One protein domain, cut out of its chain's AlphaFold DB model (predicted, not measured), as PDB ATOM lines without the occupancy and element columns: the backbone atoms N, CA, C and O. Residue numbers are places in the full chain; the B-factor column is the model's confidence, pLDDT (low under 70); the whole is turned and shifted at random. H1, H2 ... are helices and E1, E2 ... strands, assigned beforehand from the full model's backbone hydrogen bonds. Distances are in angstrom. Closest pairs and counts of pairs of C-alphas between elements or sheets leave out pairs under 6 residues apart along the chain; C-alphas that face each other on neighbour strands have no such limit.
ATOM      1  N   GLU A  13     107.075  60.357  91.513       96.75
ATOM      2  CA  GLU A  13     107.932  59.446  92.274       96.75
ATOM      3  C   GLU A  13     107.184  58.908  93.504       96.75
ATOM      4  O   GLU A  13     106.223  59.504  93.991       96.75
ATOM      5  N   ALA A  14     107.623  57.763  94.027       96.81
ATOM      6  CA  ALA A  14     107.072  57.200  95.255       96.81
ATOM      7  C   ALA A  14     107.722  57.826  96.495       96.81
ATOM      8  O   ALA A  14     108.922  58.125  96.508       96.81
ATOM      9  N   CYS A  15     106.942  57.969  97.567       96.62
ATOM     10  CA  CYS A  15     107.448  58.488  98.832       96.62
ATOM     11  C   CYS A  15     108.626  57.661  99.361       96.62
ATOM     12  O   CYS A  15     108.606  56.428  99.311       96.62
ATOM     13  N   GLY A  16     109.681  58.341  99.816       94.94
ATOM     14  CA  GLY A  16     110.921  57.709 100.271       94.94
ATOM     15  C   GLY A  16     111.866  57.227  99.160       94.94
ATOM     16  O   GLY A  16     112.982  56.795  99.459       94.94
ATOM     17  N   TYR A  17     111.463  57.347  97.890       95.62
ATOM     18  CA  TYR A  17     112.242  56.966  96.702       95.62
ATOM     19  C   TYR A  17     112.311  58.097  95.665       95.62
ATOM     20  O   TYR A  17     112.483  57.863  94.473       95.62
ATOM     21  N   SER A  18     112.202  59.342  96.125       95.12
ATOM     22  CA  SER A  18     112.130  60.532  95.280       95.12
ATOM     23  C   SER A  18     113.500  61.191  95.092       95.12
ATOM     24  O   SER A  18     113.978  61.907  95.982       95.12
ATOM     25  N   LYS A  19     114.174  60.934  93.966       95.25
ATOM     26  CA  LYS A  19     115.505  61.500  93.675       95.25
ATOM     27  C   LYS A  19     115.424  62.804  92.892       95.25
ATOM     28  O   LYS A  19     116.331  63.629  93.010       95.25
ATOM     29  N   LEU A  20     114.341  63.035  92.151       94.75
ATOM     30  CA  LEU A  20     114.154  64.271  91.393       94.75
ATOM     31  C   LEU A  20     113.893  65.490  92.280       94.75
ATOM     32  O   LEU A  20     114.103  66.608  91.815       94.75
ATOM     33  N   ARG A  21     113.555  65.313  93.564       93.81
ATOM     34  CA  ARG A  21     113.428  66.430  94.526       93.81
ATOM     35  C   ARG A  21     114.711  67.256  94.709       93.81
ATOM     36  O   ARG A  21     114.649  68.377  95.193       93.81
ATOM     37  N   GLY A  22     115.873  66.705  94.339       93.12
ATOM     38  CA  GLY A  22     117.139  67.449  94.307       93.12
ATOM     39  C   GLY A  22     117.287  68.383  93.099       93.12
ATOM     40  O   GLY A  22     118.223  69.173  93.058       93.12
ATOM     41  N   TYR A  23     116.385  68.287  92.118       94.31
ATOM     42  CA  TYR A  23     116.422  69.028  90.852       94.31
ATOM     43  C   TYR A  23     115.147  69.839  90.594       94.31
ATOM     44  O   TYR A  23     115.196  70.848  89.894       94.31
ATOM     45  N   LEU A  24     114.010  69.399  91.134       94.31
ATOM     46  CA  LEU A  24     112.694  70.005  90.959       94.31
ATOM     47  C   LEU A  24     112.041  70.235  92.320       94.31
ATOM     48  O   LEU A  24     112.267  69.473  93.259       94.31
ATOM     49  N   LYS A  25     111.176  71.251  92.410       94.75
ATOM     50  CA  LYS A  25     110.373  71.504  93.612       94.75
ATOM     51  C   LYS A  25     109.478  70.283  93.900       94.75
ATOM     52  O   LYS A  25     108.713  69.905  93.010       94.75
ATOM     53  N   PRO A  26     109.541  69.670  95.094       95.56
ATOM     54  CA  PRO A  26     108.680  68.544  95.429       95.56
ATOM     55  C   PRO A  26     107.278  69.000  95.849       95.56
ATOM     56  O   PRO A  26     107.114  70.023  96.516       95.56
ATOM     57  N   VAL A  27     106.277  68.195  95.498       95.19
ATOM     58  CA  VAL A  27     104.904  68.273  96.008       95.19
ATOM     59  C   VAL A  27     104.534  66.907  96.572       95.19
ATOM     60  O   VAL A  27     104.501  65.930  95.831       95.19
ATOM     61  N   TYR A  28     104.262  66.833  97.873       95.38
ATOM     62  CA  TYR A  28     103.945  65.576  98.552       95.38
ATOM     63  C   TYR A  28     102.431  65.351  98.622       95.38
ATOM     64  O   TYR A  28     101.688  66.239  99.037       95.38
ATOM     65  N   LEU A  29     101.983  64.151  98.249       95.12
ATOM     66  CA  LEU A  29     100.589  63.716  98.309       95.12
ATOM     67  C   LEU A  29     100.457  62.496  99.221       95.12
ATOM     68  O   LEU A  29     100.898  61.400  98.875       95.12
ATOM     69  N   GLY A  30      99.818  62.687 100.376       89.50
ATOM     70  CA  GLY A  30      99.520  61.595 101.306       89.50
ATOM     71  C   GLY A  30     100.753  60.971 101.962       89.50
ATOM     72  O   GLY A  30     100.712  59.789 102.296       89.50
ATOM     73  N   CYS A  31     101.846  61.730 102.100       93.38
ATOM     74  CA  CYS A  31     103.004  61.344 102.902       93.38
ATOM     75  C   CYS A  31     103.887  62.542 103.295       93.38
ATOM     76  O   CYS A  31     103.716  63.658 102.801       93.38
ATOM     77  N   THR A  32     104.863  62.272 104.156       90.12
ATOM     78  CA  THR A  32     105.960  63.157 104.571       90.12
ATOM     79  C   THR A  32     107.306  62.690 104.003       90.12
ATOM     80  O   THR A  32     107.434  61.564 103.529       90.12
ATOM     81  N   GLU A  33     108.351  63.527 104.067       78.94
ATOM     82  CA  GLU A  33     109.667  63.186 103.491       78.94
ATOM     83  C   GLU A  33     110.321  61.928 104.094       78.94
ATOM     84  O   GLU A  33     111.152  61.290 103.445       78.94
ATOM     85  N   SER A  34     110.001  61.604 105.350       84.94
ATOM     86  CA  SER A  34     110.584  60.479 106.088       84.94
ATOM     87  C   SER A  34     109.875  59.150 105.827       84.94
ATOM     88  O   SER A  34     110.437  58.093 106.130       84.94
ATOM     89  N   GLU A  35     108.669  59.177 105.265       92.31
ATOM     90  CA  GLU A  35     107.891  57.977 104.975       92.31
ATOM     91  C   GLU A  35     108.371  57.286 103.697       92.31
ATOM     92  O   GLU A  35     108.818  57.914 102.736       92.31
ATOM     93  N   LYS A  36     108.270  55.954 103.678       94.31
ATOM     94  CA  LYS A  36     108.617  55.125 102.519       94.31
ATOM     95  C   LYS A  36     107.398  54.349 102.057       94.31
ATOM     96  O   LYS A  36     106.763  53.677 102.862       94.31
ATOM     97  N   SER A  37     107.117  54.406 100.760       94.00
ATOM     98  CA  SER A  37     105.993  53.685 100.167       94.00
ATOM     99  C   SER A  37     106.189  52.164 100.230       94.00
ATOM    100  O   SER A  37     107.171  51.612  99.711       94.00
ATOM    101  N   LEU A  38     105.212  51.477 100.824       91.62
ATOM    102  CA  LEU A  38     105.075  50.024 100.864       91.62
ATOM    103  C   LEU A  38     104.271  49.469  99.674       91.62
ATOM    104  O   LEU A  38     104.386  48.278  99.378       91.62
ATOM    105  N   LEU A  39     103.547  50.319  98.946       91.38
ATOM    106  CA  LEU A  39     102.752  49.897  97.793       91.38
ATOM    107  C   LEU A  39     103.462  50.060  96.446       91.38
ATOM    108  O   LEU A  39     103.351  49.180  95.602       91.38
ATOM    109  N   ALA A  40     104.201  51.150  96.222       92.25
ATOM    110  CA  ALA A  40     104.806  51.442  94.920       92.25
ATOM    111  C   ALA A  40     106.179  50.764  94.730       92.25
ATOM    112  O   ALA A  40     107.193  51.433  94.523       92.25
ATOM    113  N   ASP A  41     106.225  49.436  94.796       90.50
ATOM    114  CA  ASP A  41     107.446  48.626  94.688       90.50
ATOM    115  C   ASP A  41     108.220  48.835  93.375       90.50
ATOM    116  O   ASP A  41     109.443  48.988  93.419       90.50
ATOM    117  N   ALA A  42     107.540  48.960  92.229       91.44
ATOM    118  CA  ALA A  42     108.203  49.191  90.939       91.44
ATOM    119  C   ALA A  42     108.899  50.567  90.840       91.44
ATOM    120  O   ALA A  42     109.702  50.794  89.935       91.44
ATOM    121  N   LEU A  43     108.623  51.482  91.778       93.94
ATOM    122  CA  LEU A  43     109.249  52.804  91.871       93.94
ATOM    123  C   LEU A  43     110.302  52.893  92.988       93.94
ATOM    124  O   LEU A  43     110.829  53.976  93.243       93.94
ATOM    125  N   ARG A  44     110.656  51.781  93.651       93.19
ATOM    126  CA  ARG A  44     111.631  51.753  94.761       93.19
ATOM    127  C   ARG A  44     113.087  51.835  94.311       93.19
ATOM    128  O   ARG A  44     113.924  51.000  94.659       93.19
ATOM    129  N   LEU A  45     113.416  52.868  93.551       88.81
ATOM    130  CA  LEU A  45     114.759  53.075  93.031       88.81
ATOM    131  C   LEU A  45     115.615  53.846  94.042       88.81
ATOM    132  O   LEU A  45     115.494  55.058  94.218       88.81
ATOM    133  N   THR A  46     116.530  53.145  94.710       87.12
ATOM    134  CA  THR A  46     117.539  53.779  95.578       87.12
ATOM    135  C   THR A  46     118.653  54.444  94.771       87.12
ATOM    136  O   THR A  46     119.204  55.461  95.206       87.12
ATOM    137  N   ILE A  47     118.929  53.911  93.580       91.31
ATOM    138  CA  ILE A  47     119.824  54.455  92.561       91.31
ATOM    139  C   ILE A  47     119.003  54.574  91.278       91.31
ATOM    140  O   ILE A  47     118.520  53.568  90.768       91.31
ATOM    141  N   VAL A  48     118.837  55.796  90.767       93.12
ATOM    142  CA  VAL A  48     118.077  56.062  89.538       93.12
ATOM    143  C   VAL A  48     119.056  56.153  88.367       93.12
ATOM    144  O   VAL A  48     119.822  57.124  88.287       93.12
ATOM    145  N   PRO A  49     119.070  55.170  87.445       92.75
ATOM    146  CA  PRO A  49     119.890  55.260  86.248       92.75
ATOM    147  C   PRO A  49     119.509  56.507  85.455       92.75
ATOM    148  O   PRO A  49     118.331  56.788  85.253       92.75
ATOM    149  N   ARG A  50     120.513  57.247  84.977       95.12
ATOM    150  CA  ARG A  50     120.315  58.449  84.148       95.12
ATOM    151  C   ARG A  50     119.516  59.572  84.828       95.12
ATOM    152  O   ARG A  50     118.896  60.381  84.143       95.12
ATOM    153  N   LEU A  51     119.558  59.662  86.163       95.50
ATOM    154  CA  LEU A  51     118.865  60.704  86.936       95.50
ATOM    155  C   LEU A  51     119.094  62.114  86.376       95.50
ATOM    156  O   LEU A  51     118.152  62.889  86.235       95.50
ATOM    157  N   ARG A  52     120.339  62.425  86.002       94.62
ATOM    158  CA  ARG A  52     120.696  63.723  85.429       94.62
ATOM    159  C   ARG A  52     119.969  63.990  84.109       94.62
ATOM    160  O   ARG A  52     119.419  65.069  83.942       94.62
ATOM    161  N   GLN A  53     119.922  63.019  83.198       96.44
ATOM    162  CA  GLN A  53     119.211  63.164  81.927       96.44
ATOM    163  C   GLN A  53     117.698  63.298  82.136       96.44
ATOM    164  O   GLN A  53     117.057  64.065  81.424       96.44
ATOM    165  N   ILE A  54     117.133  62.585  83.117       94.88
ATOM    166  CA  ILE A  54     115.712  62.705  83.475       94.88
ATOM    167  C   ILE A  54     115.420  64.119  83.990       94.88
ATOM    168  O   ILE A  54     114.485  64.756  83.514       94.88
ATOM    169  N   ALA A  55     116.247  64.635  84.904       94.12
ATOM    170  CA  ALA A  55     116.113  65.989  85.432       94.12
ATOM    171  C   ALA A  55     116.263  67.056  84.334       94.12
ATOM    172  O   ALA A  55     115.421  67.942  84.217       94.12
ATOM    173  N   GLU A  56     117.286  66.945  83.482       93.81
ATOM    174  CA  GLU A  56     117.480  67.842  82.334       93.81
ATOM    175  C   GLU A  56     116.286  67.784  81.367       93.81
ATOM    176  O   GLU A  56     115.830  68.821  80.885       93.81
ATOM    177  N   GLY A  57     115.745  66.589  81.110       92.69
ATOM    178  CA  GLY A  57     114.538  66.395  80.308       92.69
ATOM    179  C   GLY A  57     113.317  67.083  80.916       92.69
ATOM    180  O   GLY A  57     112.619  67.808  80.212       92.69
ATOM    181  N   ALA A  58     113.106  66.926  82.226       91.94
ATOM    182  CA  ALA A  58     112.009  67.555  82.954       91.94
ATOM    183  C   ALA A  58     112.093  69.094  82.916       91.94
ATOM    184  O   ALA A  58     111.095  69.765  82.666       91.94
ATOM    185  N   VAL A  59     113.292  69.666  83.065       88.44
ATOM    186  CA  VAL A  59     113.510  71.117  82.928       88.44
ATOM    187  C   VAL A  59     113.220  71.595  81.500       88.44
ATOM    188  O   VAL A  59     112.574  72.627  81.318       88.44
ATOM    189  N   ARG A  60     113.646  70.845  80.472       90.06
ATOM    190  CA  ARG A  60     113.410  71.201  79.056       90.06
ATOM    191  C   ARG A  60     111.926  71.269  78.702       90.06
ATOM    192  O   ARG A  60     111.529  72.160  77.959       90.06
ATOM    193  N   VAL A  61     111.117  70.369  79.258       89.31
ATOM    194  CA  VAL A  61     109.649  70.364  79.093       89.31
ATOM    195  C   VAL A  61     108.930  71.228  80.133       89.31
ATOM    196  O   VAL A  61     107.714  71.137  80.277       89.31
ATOM    197  N   LYS A  62     109.680  72.080  80.850       86.88
ATOM    198  CA  LYS A  62     109.183  73.041  81.841       86.88
ATOM    199  C   LYS A  62     108.307  72.393  82.917       86.88
ATOM    200  O   LYS A  62     107.298  72.967  83.321       86.88
ATOM    201  N   ALA A  63     108.701  71.211  83.391       89.56
ATOM    202  CA  ALA A  63     108.059  70.564  84.526       89.56
ATOM    203  C   ALA A  63     108.089  71.518  85.738       89.56
ATOM    204  O   ALA A  63     109.176  71.877  86.199       89.56
ATOM    205  N   PRO A  64     106.931  71.950  86.265       88.62
ATOM    206  CA  PRO A  64     106.892  72.940  87.341       88.62
ATOM    207  C   PRO A  64     107.326  72.357  88.696       88.62
ATOM    208  O   PRO A  64     107.778  73.086  89.579       88.62
ATOM    209  N   TYR A  65     107.168  71.045  88.868       94.00
ATOM    210  CA  TYR A  65     107.445  70.308  90.094       94.00
ATOM    211  C   TYR A  65     107.538  68.804  89.809       94.00
ATOM    212  O   TYR A  65     107.173  68.338  88.729       94.00
ATOM    213  N   VAL A  66     108.004  68.049  90.805       95.62
ATOM    214  CA  VAL A  66     107.852  66.590  90.888       95.62
ATOM    215  C   VAL A  66     106.798  66.260  91.939       95.62
ATOM    216  O   VAL A  66     106.833  66.802  93.046       95.62
ATOM    217  N   VAL A  67     105.864  65.374  91.605       96.69
ATOM    218  CA  VAL A  67     104.850  64.893  92.551       96.69
ATOM    219  C   VAL A  67     105.358  63.626  93.233       96.69
ATOM    220  O   VAL A  67     105.792  62.690  92.571       96.69
ATOM    221  N   ILE A  68     105.299  63.590  94.559       97.62
ATOM    222  CA  ILE A  68     105.737  62.468  95.387       97.62
ATOM    223  C   ILE A  68     104.504  61.875  96.060       97.62
ATOM    224  O   ILE A  68     103.811  62.571  96.798       97.62
ATOM    225  N   VAL A  69     104.218  60.600  95.799       97.62
ATOM    226  CA  VAL A  69     102.951  59.965  96.196       97.62
ATOM    227  C   VAL A  69     103.179  58.915  97.284       97.62
ATOM    228  O   VAL A  69     104.041  58.041  97.154       97.62
ATOM    229  N   GLY A  70     102.402  59.012  98.362       96.88
ATOM    230  CA  GLY A  70     102.356  58.057  99.467       96.88
ATOM    231  C   GLY A  70     101.280  56.981  99.320       96.88
ATOM    232  O   GLY A  70     100.381  57.076  98.485       96.88
ATOM    233  N   ASP A  71     101.344  55.963 100.181       94.44
ATOM    234  CA  ASP A  71     100.472  54.781 100.105       94.44
ATOM    235  C   ASP A  71      98.985  55.095 100.303       94.44
ATOM    236  O   ASP A  71      98.146  54.441  99.689       94.44
ATOM    237  N   GLY A  72      98.646  56.106 101.113       91.81
ATOM    238  CA  GLY A  72      97.254  56.535 101.285       91.81
ATOM    239  C   GLY A  72      96.641  57.006  99.964       91.81
ATOM    240  O   GLY A  72      95.608  56.494  99.536       91.81
ATOM    241  N   ALA A  73      97.342  57.902  99.263       95.00
ATOM    242  CA  ALA A  73      96.921  58.404  97.956       95.00
ATOM    243  C   ALA A  73      96.931  57.308  96.871       95.00
ATOM    244  O   ALA A  73      96.063  57.302  95.998       95.00
ATOM    245  N   ILE A  74      97.875  56.359  96.935       95.19
ATOM    246  CA  ILE A  74      97.905  55.186  96.045       95.19
ATOM    247  C   ILE A  74      96.667  54.308  96.260       95.19
ATOM    248  O   ILE A  74      96.037  53.901  95.287       95.19
ATOM    249  N   GLY A  75      96.301  54.029  97.514       92.50
ATOM    250  CA  GLY A  75      95.132  53.215  97.849       92.50
ATOM    251  C   GLY A  75      93.825  53.826  97.341       92.50
ATOM    252  O   GLY A  75      93.026  53.137  96.711       92.50
ATOM    253  N   GLU A  76      93.625  55.129  97.544       93.38
ATOM    254  CA  GLU A  76      92.461  55.847  97.004       93.38
ATOM    255  C   GLU A  76      92.411  55.796  95.471       93.38
ATOM    256  O   GLU A  76      91.373  55.481  94.888       93.38
ATOM    257  N   ALA A  77      93.548  56.038  94.811       95.12
ATOM    258  CA  ALA A  77      93.656  55.963  93.358       95.12
ATOM    259  C   ALA A  77      93.355  54.558  92.816       95.12
ATOM    260  O   ALA A  77      92.696  54.431  91.787       95.12
ATOM    261  N   LEU A  78      93.799  53.505  93.507       93.75
ATOM    262  CA  LEU A  78      93.481  52.126  93.142       93.75
ATOM    263  C   LEU A  78      91.978  51.856  93.221       93.75
ATOM    264  O   LEU A  78      91.416  51.351  92.254       93.75
ATOM    265  N   LYS A  79      91.313  52.229  94.322       91.56
ATOM    266  CA  LYS A  79      89.857  52.039  94.470       91.56
ATOM    267  C   LYS A  79      89.082  52.669  93.314       91.56
ATOM    268  O   LYS A  79      88.174  52.051  92.764       91.56
ATOM    269  N   GLU A  80      89.463  53.883  92.930       94.56
ATOM    270  CA  GLU A  80      88.822  54.610  91.834       94.56
ATOM    271  C   GLU A  80      89.132  54.006  90.462       94.56
ATOM    272  O   GLU A  80      88.228  53.807  89.660       94.56
ATOM    273  N   LEU A  81      90.388  53.658  90.175       94.31
ATOM    274  CA  LEU A  81      90.725  53.016  88.902       94.31
ATOM    275  C   LEU A  81      89.995  51.678  88.738       94.31
ATOM    276  O   LEU A  81      89.484  51.382  87.660       94.31
ATOM    277  N   TYR A  82      89.866  50.901  89.813       91.06
ATOM    278  CA  TYR A  82      89.120  49.646  89.791       91.06
ATOM    279  C   TYR A  82      87.621  49.879  89.576       91.06
ATOM    280  O   TYR A  82      87.014  49.159  88.783       91.06
ATOM    281  N   SER A  83      87.024  50.902  90.202       92.06
ATOM    282  CA  SER A  83      85.611  51.239  89.969       92.06
ATOM    283  C   SER A  83      85.344  51.741  88.543       92.06
ATOM    284  O   SER A  83      84.244  51.561  88.026       92.06
ATOM    285  N   LEU A  84      86.367  52.284  87.874       94.25
ATOM    286  CA  LEU A  84      86.353  52.642  86.454       94.25
ATOM    287  C   LEU A  84      86.620  51.454  85.508       94.25
ATOM    288  O   LEU A  84      86.660  51.643  84.293       94.25
ATOM    289  N   GLY A  85      86.815  50.237  86.028       93.19
ATOM    290  CA  GLY A  85      87.115  49.049  85.221       93.19
ATOM    291  C   GLY A  85      88.562  48.978  84.721       93.19
ATOM    292  O   GLY A  85      88.841  48.285  83.744       93.19
ATOM    293  N   LEU A  86      89.488  49.686  85.376       93.38
ATOM    294  CA  LEU A  86      90.912  49.749  85.037       93.38
ATOM    295  C   LEU A  86      91.763  49.056  86.120       93.38
ATOM    296  O   LEU A  86      92.314  49.724  87.000       93.38
ATOM    297  N   PRO A  87      91.914  47.719  86.082       89.88
ATOM    298  CA  PRO A  87      92.740  47.003  87.049       89.88
ATOM    299  C   PRO A  87      94.231  47.258  86.786       89.88
ATOM    300  O   PRO A  87      94.822  46.726  85.840       89.88
ATOM    301  N   VAL A  88      94.865  48.050  87.651       92.44
ATOM    302  CA  VAL A  88      96.294  48.400  87.569       92.44
ATOM    303  C   VAL A  88      97.073  47.959  88.802       92.44
ATOM    304  O   VAL A  88      96.494  47.653  89.847       92.44
ATOM    305  N   GLU A  89      98.400  47.940  88.681       91.75
ATOM    306  CA  GLU A  89      99.293  47.795  89.831       91.75
ATOM    307  C   GLU A  89      99.392  49.083  90.674       91.75
ATOM    308  O   GLU A  89      99.227  50.182  90.129       91.75
ATOM    309  N   PRO A  90      99.745  48.997  91.975       93.25
ATOM    310  CA  PRO A  90      99.868  50.176  92.835       93.25
ATOM    311  C   PRO A  90     100.856  51.234  92.324       93.25
ATOM    312  O   PRO A  90     100.553  52.426  92.355       93.25
ATOM    313  N   SER A  91     102.008  50.829  91.779       95.12
ATOM    314  CA  SER A  91     102.964  51.766  91.171       95.12
ATOM    315  C   SER A  91     102.368  52.551  90.003       95.12
ATOM    316  O   SER A  91     102.645  53.740  89.873       95.12
ATOM    317  N   SER A  92     101.509  51.934  89.189       95.62
ATOM    318  CA  SER A  92     100.811  52.620  88.096       95.62
ATOM    319  C   SER A  92      99.744  53.586  88.594       95.62
ATOM    320  O   SER A  92      99.545  54.634  87.991       95.62
ATOM    321  N   ALA A  93      99.094  53.289  89.720       96.00
ATOM    322  CA  ALA A  93      98.103  54.188  90.310       96.00
ATOM    323  C   ALA A  93      98.710  55.518  90.810       96.00
ATOM    324  O   ALA A  93      97.983  56.502  90.955       96.00
ATOM    325  N   THR A  94     100.034  55.598  91.012       97.19
ATOM    326  CA  THR A  94     100.707  56.849  91.416       97.19
ATOM    327  C   THR A  94     100.493  57.990  90.418       97.19
ATOM    328  O   THR A  94     100.254  59.126  90.832       97.19
ATOM    329  N   THR A  95     100.516  57.712  89.110       96.56
ATOM    330  CA  THR A  95     100.328  58.736  88.070       96.56
ATOM    331  C   THR A  95      98.891  59.241  88.045       96.56
ATOM    332  O   THR A  95      98.671  60.429  87.825       96.56
ATOM    333  N   TYR A  96      97.916  58.380  88.349       96.31
ATOM    334  CA  TYR A  96      96.515  58.772  88.497       96.31
ATOM    335  C   TYR A  96      96.286  59.621  89.753       96.31
ATOM    336  O   TYR A  96      95.658  60.677  89.671       96.31
ATOM    337  N   ALA A  97      96.865  59.227  90.893       95.75
ATOM    338  CA  ALA A  97      96.834  60.026  92.120       95.75
ATOM    339  C   ALA A  97      97.414  61.434  91.889       95.75
ATOM    340  O   ALA A  97      96.793  62.436  92.247       95.75
ATOM    341  N   ALA A  98      98.571  61.517  91.223       95.62
ATOM    342  CA  ALA A  98      99.192  62.783  90.852       95.62
ATOM    343  C   ALA A  98      98.320  63.587  89.877       95.62
ATOM    344  O   ALA A  98      98.117  64.783  90.075       95.62
ATOM    345  N   ALA A  99      97.753  62.945  88.853       94.00
ATOM    346  CA  ALA A  99      96.896  63.607  87.876       94.00
ATOM    347  C   ALA A  99      95.650  64.227  88.514       94.00
ATOM    348  O   ALA A  99      95.266  65.326  88.129       94.00
ATOM    349  N   LYS A 100      95.049  63.590  89.524       90.69
ATOM    350  CA  LYS A 100      93.912  64.162  90.264       90.69
ATOM    351  C   LYS A 100      94.261  65.445  91.015       90.69
ATOM    352  O   LYS A 100      93.389  66.290  91.205       90.69
ATOM    353  N   TYR A 101      95.503  65.574  91.471       87.12
ATOM    354  CA  TYR A 101      96.000  66.807  92.073       87.12
ATOM    355  C   TYR A 101      96.253  67.864  90.990       87.12
ATOM    356  O   TYR A 101      95.686  68.947  91.033       87.12
ATOM    357  N   VAL A 102      97.010  67.495  89.958       84.44
ATOM    358  CA  VAL A 102      97.428  68.384  88.866       84.44
ATOM    359  C   VAL A 102      96.250  68.914  88.037       84.44
ATOM    360  O   VAL A 102      96.218  70.086  87.673       84.44
ATOM    361  N   ALA A 103      95.276  68.065  87.705       79.81
ATOM    362  CA  ALA A 103      94.158  68.424  86.835       79.81
ATOM    363  C   ALA A 103      93.237  69.475  87.468       79.81
ATOM    364  O   ALA A 103      92.648  70.272  86.738       79.81
ATOM    365  N   LYS A 104      93.146  69.507  88.807       72.00
ATOM    366  CA  LYS A 104      92.426  70.563  89.535       72.00
ATOM    367  C   LYS A 104      93.041  71.941  89.289       72.00
ATOM    368  O   LYS A 104      92.303  72.919  89.247       72.00
ATOM    369  N   ASP A 105      94.353  71.992  89.077       63.69
ATOM    370  CA  ASP A 105      95.108  73.238  88.964       63.69
ATOM    371  C   ASP A 105      95.296  73.699  87.512       63.69
ATOM    372  O   ASP A 105      95.395  74.897  87.255       63.69
ATOM    373  N   LEU A 106      95.368  72.769  86.552       68.12
ATOM    374  CA  LEU A 106      95.745  73.105  85.174       68.12
ATOM    375  C   LEU A 106      94.560  73.362  84.234       68.12
ATOM    376  O   LEU A 106      94.725  74.098  83.264       68.12
ATOM    377  N   GLY A 107      93.383  72.767  84.467       67.25
ATOM    378  CA  GLY A 107      92.223  72.945  83.576       67.25
ATOM    379  C   GLY A 107      92.452  72.480  82.126       67.25
ATOM    380  O   GLY A 107      91.736  72.907  81.221       67.25
ATOM    381  N   THR A 108      93.453  71.626  81.887       77.56
ATOM    382  CA  THR A 108      93.830  71.121  80.557       77.56
ATOM    383  C   THR A 108      93.558  69.622  80.415       77.56
ATOM    384  O   THR A 108      93.226  68.923  81.375       77.56
ATOM    385  N   ARG A 109      93.704  69.098  79.191       85.81
ATOM    386  CA  ARG A 109      93.649  67.655  78.937       85.81
ATOM    387  C   ARG A 109      94.900  66.985  79.507       85.81
ATOM    388  O   ARG A 109      96.008  67.251  79.051       85.81
ATOM    389  N   VAL A 110      94.705  66.068  80.452       90.19
ATOM    390  CA  VAL A 110      95.779  65.282  81.070       90.19
ATOM    391  C   VAL A 110      95.769  63.865  80.508       90.19
ATOM    392  O   VAL A 110      94.722  63.222  80.439       90.19
ATOM    393  N   VAL A 111      96.943  63.370  80.120       92.00
ATOM    394  CA  VAL A 111      97.155  61.965  79.754       92.00
ATOM    395  C   VAL A 111      97.887  61.282  80.898       92.00
ATOM    396  O   VAL A 111      98.944  61.744  81.325       92.00
ATOM    397  N   VAL A 112      97.324  60.179  81.387       94.50
ATOM    398  CA  VAL A 112      97.876  59.414  82.507       94.50
ATOM    399  C   VAL A 112      98.375  58.065  81.991       94.50
ATOM    400  O   VAL A 112      97.557  57.223  81.620       94.50
ATOM    401  N   PRO A 113      99.698  57.831  81.939       94.31
ATOM    402  CA  PRO A 113     100.225  56.525  81.585       94.31
ATOM    403  C   PRO A 113     100.024  55.549  82.752       94.31
ATOM    404  O   PRO A 113     100.539  55.765  83.851       94.31
ATOM    405  N   LEU A 114      99.298  54.462  82.487       94.94
ATOM    406  CA  LEU A 114      99.142  53.318  83.387       94.94
ATOM    407  C   LEU A 114     100.081  52.211  82.892       94.94
ATOM    408  O   LEU A 114      99.810  51.554  81.891       94.94
ATOM    409  N   THR A 115     101.244  52.077  83.529       90.88
ATOM    410  CA  THR A 115     102.399  51.337  82.986       90.88
ATOM    411  C   THR A 115     102.380  49.834  83.280       90.88
ATOM    412  O   THR A 115     103.135  49.074  82.673       90.88
ATOM    413  N   GLY A 116     101.528  49.385  84.196       88.12
ATOM    414  CA  GLY A 116     101.449  48.009  84.658       88.12
ATOM    415  C   GLY A 116     100.021  47.579  84.973       88.12
ATOM    416  O   GLY A 116      99.265  48.262  85.666       88.12
ATOM    417  N   SER A 117      99.664  46.404  84.462       86.75
ATOM    418  CA  SER A 117      98.381  45.760  84.730       86.75
ATOM    419  C   SER A 117      98.316  45.207  86.152       86.75
ATOM    420  O   SER A 117      99.304  44.644  86.633       86.75
ATOM    421  N   GLY A 118      97.122  45.204  86.750       77.31
ATOM    422  CA  GLY A 118      96.866  44.535  88.032       77.31
ATOM    423  C   GLY A 118      97.180  43.030  88.017       77.31
ATOM    424  O   GLY A 118      97.462  42.454  89.063       77.31
ATOM    425  N   LEU A 119      97.255  42.405  86.832       77.56
ATOM    426  CA  LEU A 119      97.647  40.998  86.664       77.56
ATOM    427  C   LEU A 119      99.032  40.653  87.239       77.56
ATOM    428  O   LEU A 119      99.276  39.507  87.602       77.56
ATOM    429  N   LYS A 120      99.938  41.630  87.360       68.62
ATOM    430  CA  LYS A 120     101.263  41.417  87.964       68.62
ATOM    431  C   LYS A 120     101.208  41.104  89.463       68.62
ATOM    432  O   LYS A 120     102.190  40.626  90.016       68.62
ATOM    433  N   TYR A 121     100.068  41.345  90.106       67.25
ATOM    434  CA  TYR A 121      99.883  41.218  91.552       67.25
ATOM    435  C   TYR A 121      98.903  40.097  91.915       67.25
ATOM    436  O   TYR A 121      98.355  40.077  93.011       67.25
ATOM    437  N   VAL A 122      98.703  39.134  91.011       56.19
ATOM    438  CA  VAL A 122      97.807  37.978  91.203       56.19
ATOM    439  C   VAL A 122      98.351  36.923  92.199       56.19
ATOM    440  O   VAL A 122      97.695  35.905  92.402       56.19
ATOM    441  N   PRO A 123      99.452  37.169  92.946       54.47
ATOM    442  CA  PRO A 123      99.622  36.513  94.239       54.47
ATOM    443  C   PRO A 123      99.848  37.501  95.394       54.47
ATOM    444  O   PRO A 123     100.499  37.132  96.371       54.47
ATOM    445  N   LEU A 124      99.362  38.751  95.326       53.25
ATOM    446  CA  LEU A 124      99.279  39.550  96.551       53.25
ATOM    447  C   LEU A 124      98.422  38.772  97.557       53.25
ATOM    448  O   LEU A 124      97.328  38.333  97.189       53.25
ATOM    449  N   PRO A 125      98.886  38.604  98.808       54.12
ATOM    450  CA  PRO A 125      98.039  38.098  99.876       54.12
ATOM    451  C   PRO A 125      96.740  38.902  99.870       54.12
ATOM    452  O   PRO A 125      96.785  40.137  99.838       54.12
ATOM    453  N   SER A 126      95.600  38.211  99.860       57.62
ATOM    454  CA  SER A 126      94.258  38.811  99.851       57.62
ATOM    455  C   SER A 126      94.130  39.937 100.878       57.62
ATOM    456  O   SER A 126      93.562  40.971 100.575       57.62
ATOM    457  N   GLU A 127      94.817  39.813 102.012       56.72
ATOM    458  CA  GLU A 127      94.942  40.801 103.089       56.72
ATOM    459  C   GLU A 127      95.380  42.210 102.633       56.72
ATOM    460  O   GLU A 127      94.883  43.210 103.148       56.72
ATOM    461  N   LEU A 128      96.296  42.331 101.661       57.47
ATOM    462  CA  LEU A 128      96.732  43.634 101.134       57.47
ATOM    463  C   LEU A 128      95.693  44.228 100.179       57.47
ATOM    464  O   LEU A 128      95.448  45.435 100.210       57.47
ATOM    465  N   LEU A 129      95.056  43.393  99.357       59.06
ATOM    466  CA  LEU A 129      93.949  43.829  98.507       59.06
ATOM    467  C   LEU A 129      92.740  44.227  99.365       59.06
ATOM    468  O   LEU A 129      92.155  45.277  99.135       59.06
ATOM    469  N   ASP A 130      92.436  43.471 100.414       62.16
ATOM    470  CA  ASP A 130      91.327  43.716 101.335       62.16
ATOM    471  C   ASP A 130      91.525  44.993 102.144       62.16
ATOM    472  O   ASP A 130      90.629  45.840 102.196       62.16
ATOM    473  N   LYS A 131      92.731  45.211 102.672       64.69
ATOM    474  CA  LYS A 131      93.073  46.442 103.386       64.69
ATOM    475  C   LYS A 131      92.949  47.683 102.501       64.69
ATOM    476  O   LYS A 131      92.397  48.697 102.933       64.69
ATOM    477  N   TYR A 132      93.469  47.634 101.271       59.66
ATOM    478  CA  TYR A 132      93.590  48.830 100.428       59.66
ATOM    479  C   TYR A 132      92.452  49.035  99.429       59.66
ATOM    480  O   TYR A 132      92.194  50.183  99.085       59.66
ATOM    481  N   LEU A 133      91.743  47.993  98.990       59.78
ATOM    482  CA  LEU A 133      90.583  48.113  98.096       59.78
ATOM    483  C   LEU A 133      89.268  48.093  98.875       59.78
ATOM    484  O   LEU A 133      88.404  48.932  98.626       59.78
ATOM    485  N   PHE A 134      89.142  47.203  99.859       62.75
ATOM    486  CA  PHE A 134      87.874  46.955 100.552       62.75
ATOM    487  C   PHE A 134      87.803  47.573 101.957       62.75
ATOM    488  O   PHE A 134      86.718  47.680 102.520       62.75
ATOM    489  N   GLY A 135      88.922  48.080 102.490       55.94
ATOM    490  CA  GLY A 135      88.971  48.771 103.783       55.94
ATOM    491  C   GLY A 135      88.695  47.868 104.986       55.94
ATOM    492  O   GLY A 135      88.317  48.381 106.037       55.94
TER     493      GLY A 135
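AT A GLANCE: This is residues 13 to 135 of the 137 residues of the protein "Pyridoxal-phosphate dependent enzyme" of Desulfurococcaceae archaeon (UniProt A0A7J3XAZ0). A small parallel two-stranded sheet, E1 and E2, has the long helix H3 packed on it by residues 91 to 102; H2 crosses H3, and H5 packs on H2. H1 lies off to the far end, touching no helix, and residues 103 to 109 stick out. The 123 printed residues run E1, H1, E2, H2, H3, H4, H5; the class is mostly helix, with under half of the residues in named elements. The whole is compact, radius of gyration of the C-alphas 14.5 A, spanning 41 by 34 by 24 A.

HOW THE PARTS SIT: Look first at E1, residues 26 to 29, and E2, residues 66 to 69: they are parallel neighbours, with N 27 and O 66 2.9 A apart, within hydrogen-bond range. With H1, residues 51 to 60, they form a strand-helix-strand unit, two parallel neighbour strands with a helix between along the chain. Next find H3, residues 90 to 106; its closest C-alpha pair with E2 is Thr 94 and Val 69, 6.1 A. H3 touches H2, residues 71 to 83, with residues 90 to 97 alone, about perpendicular at 90 degrees; C-alphas 77 and 97 are closest, 5.3 A. H2, with residues 75 to 79 alone, touches H5, residues 126 to 134, about perpendicular at 78 degrees; C-alphas 75 and 132 are closest, 5.3 A. H4, residues 118 to 121, is close to but not clearly touching H3, C-alphas 90 and 118 being closest at 8.0 A. Every O i to N i+4 pair is within hydrogen-bond range in H1, H2 and H5, and 9 of 13 in H3; H4 is too short for such a pair.

IN THESE COORDINATES: Find C-alpha 26 at (108.680, 68.544, 95.429), where E1 begins. H3 runs 24.5 A from C-alpha 90 at (99.868, 50.176, 92.835), H2 18.3 A and H1 14.2 A. H5 ends at C-alpha 134, (87.874, 46.955, 100.552).

THE WHOLE: The C-alphas of Arg 60 and Ser 126 are the two farthest apart, 43.0 A. The printed part has no cut; the links E1 to H1 and H3 to H4 are long. In this model pLDDT is under 70 at residues 105 to 107 and 120 to 135.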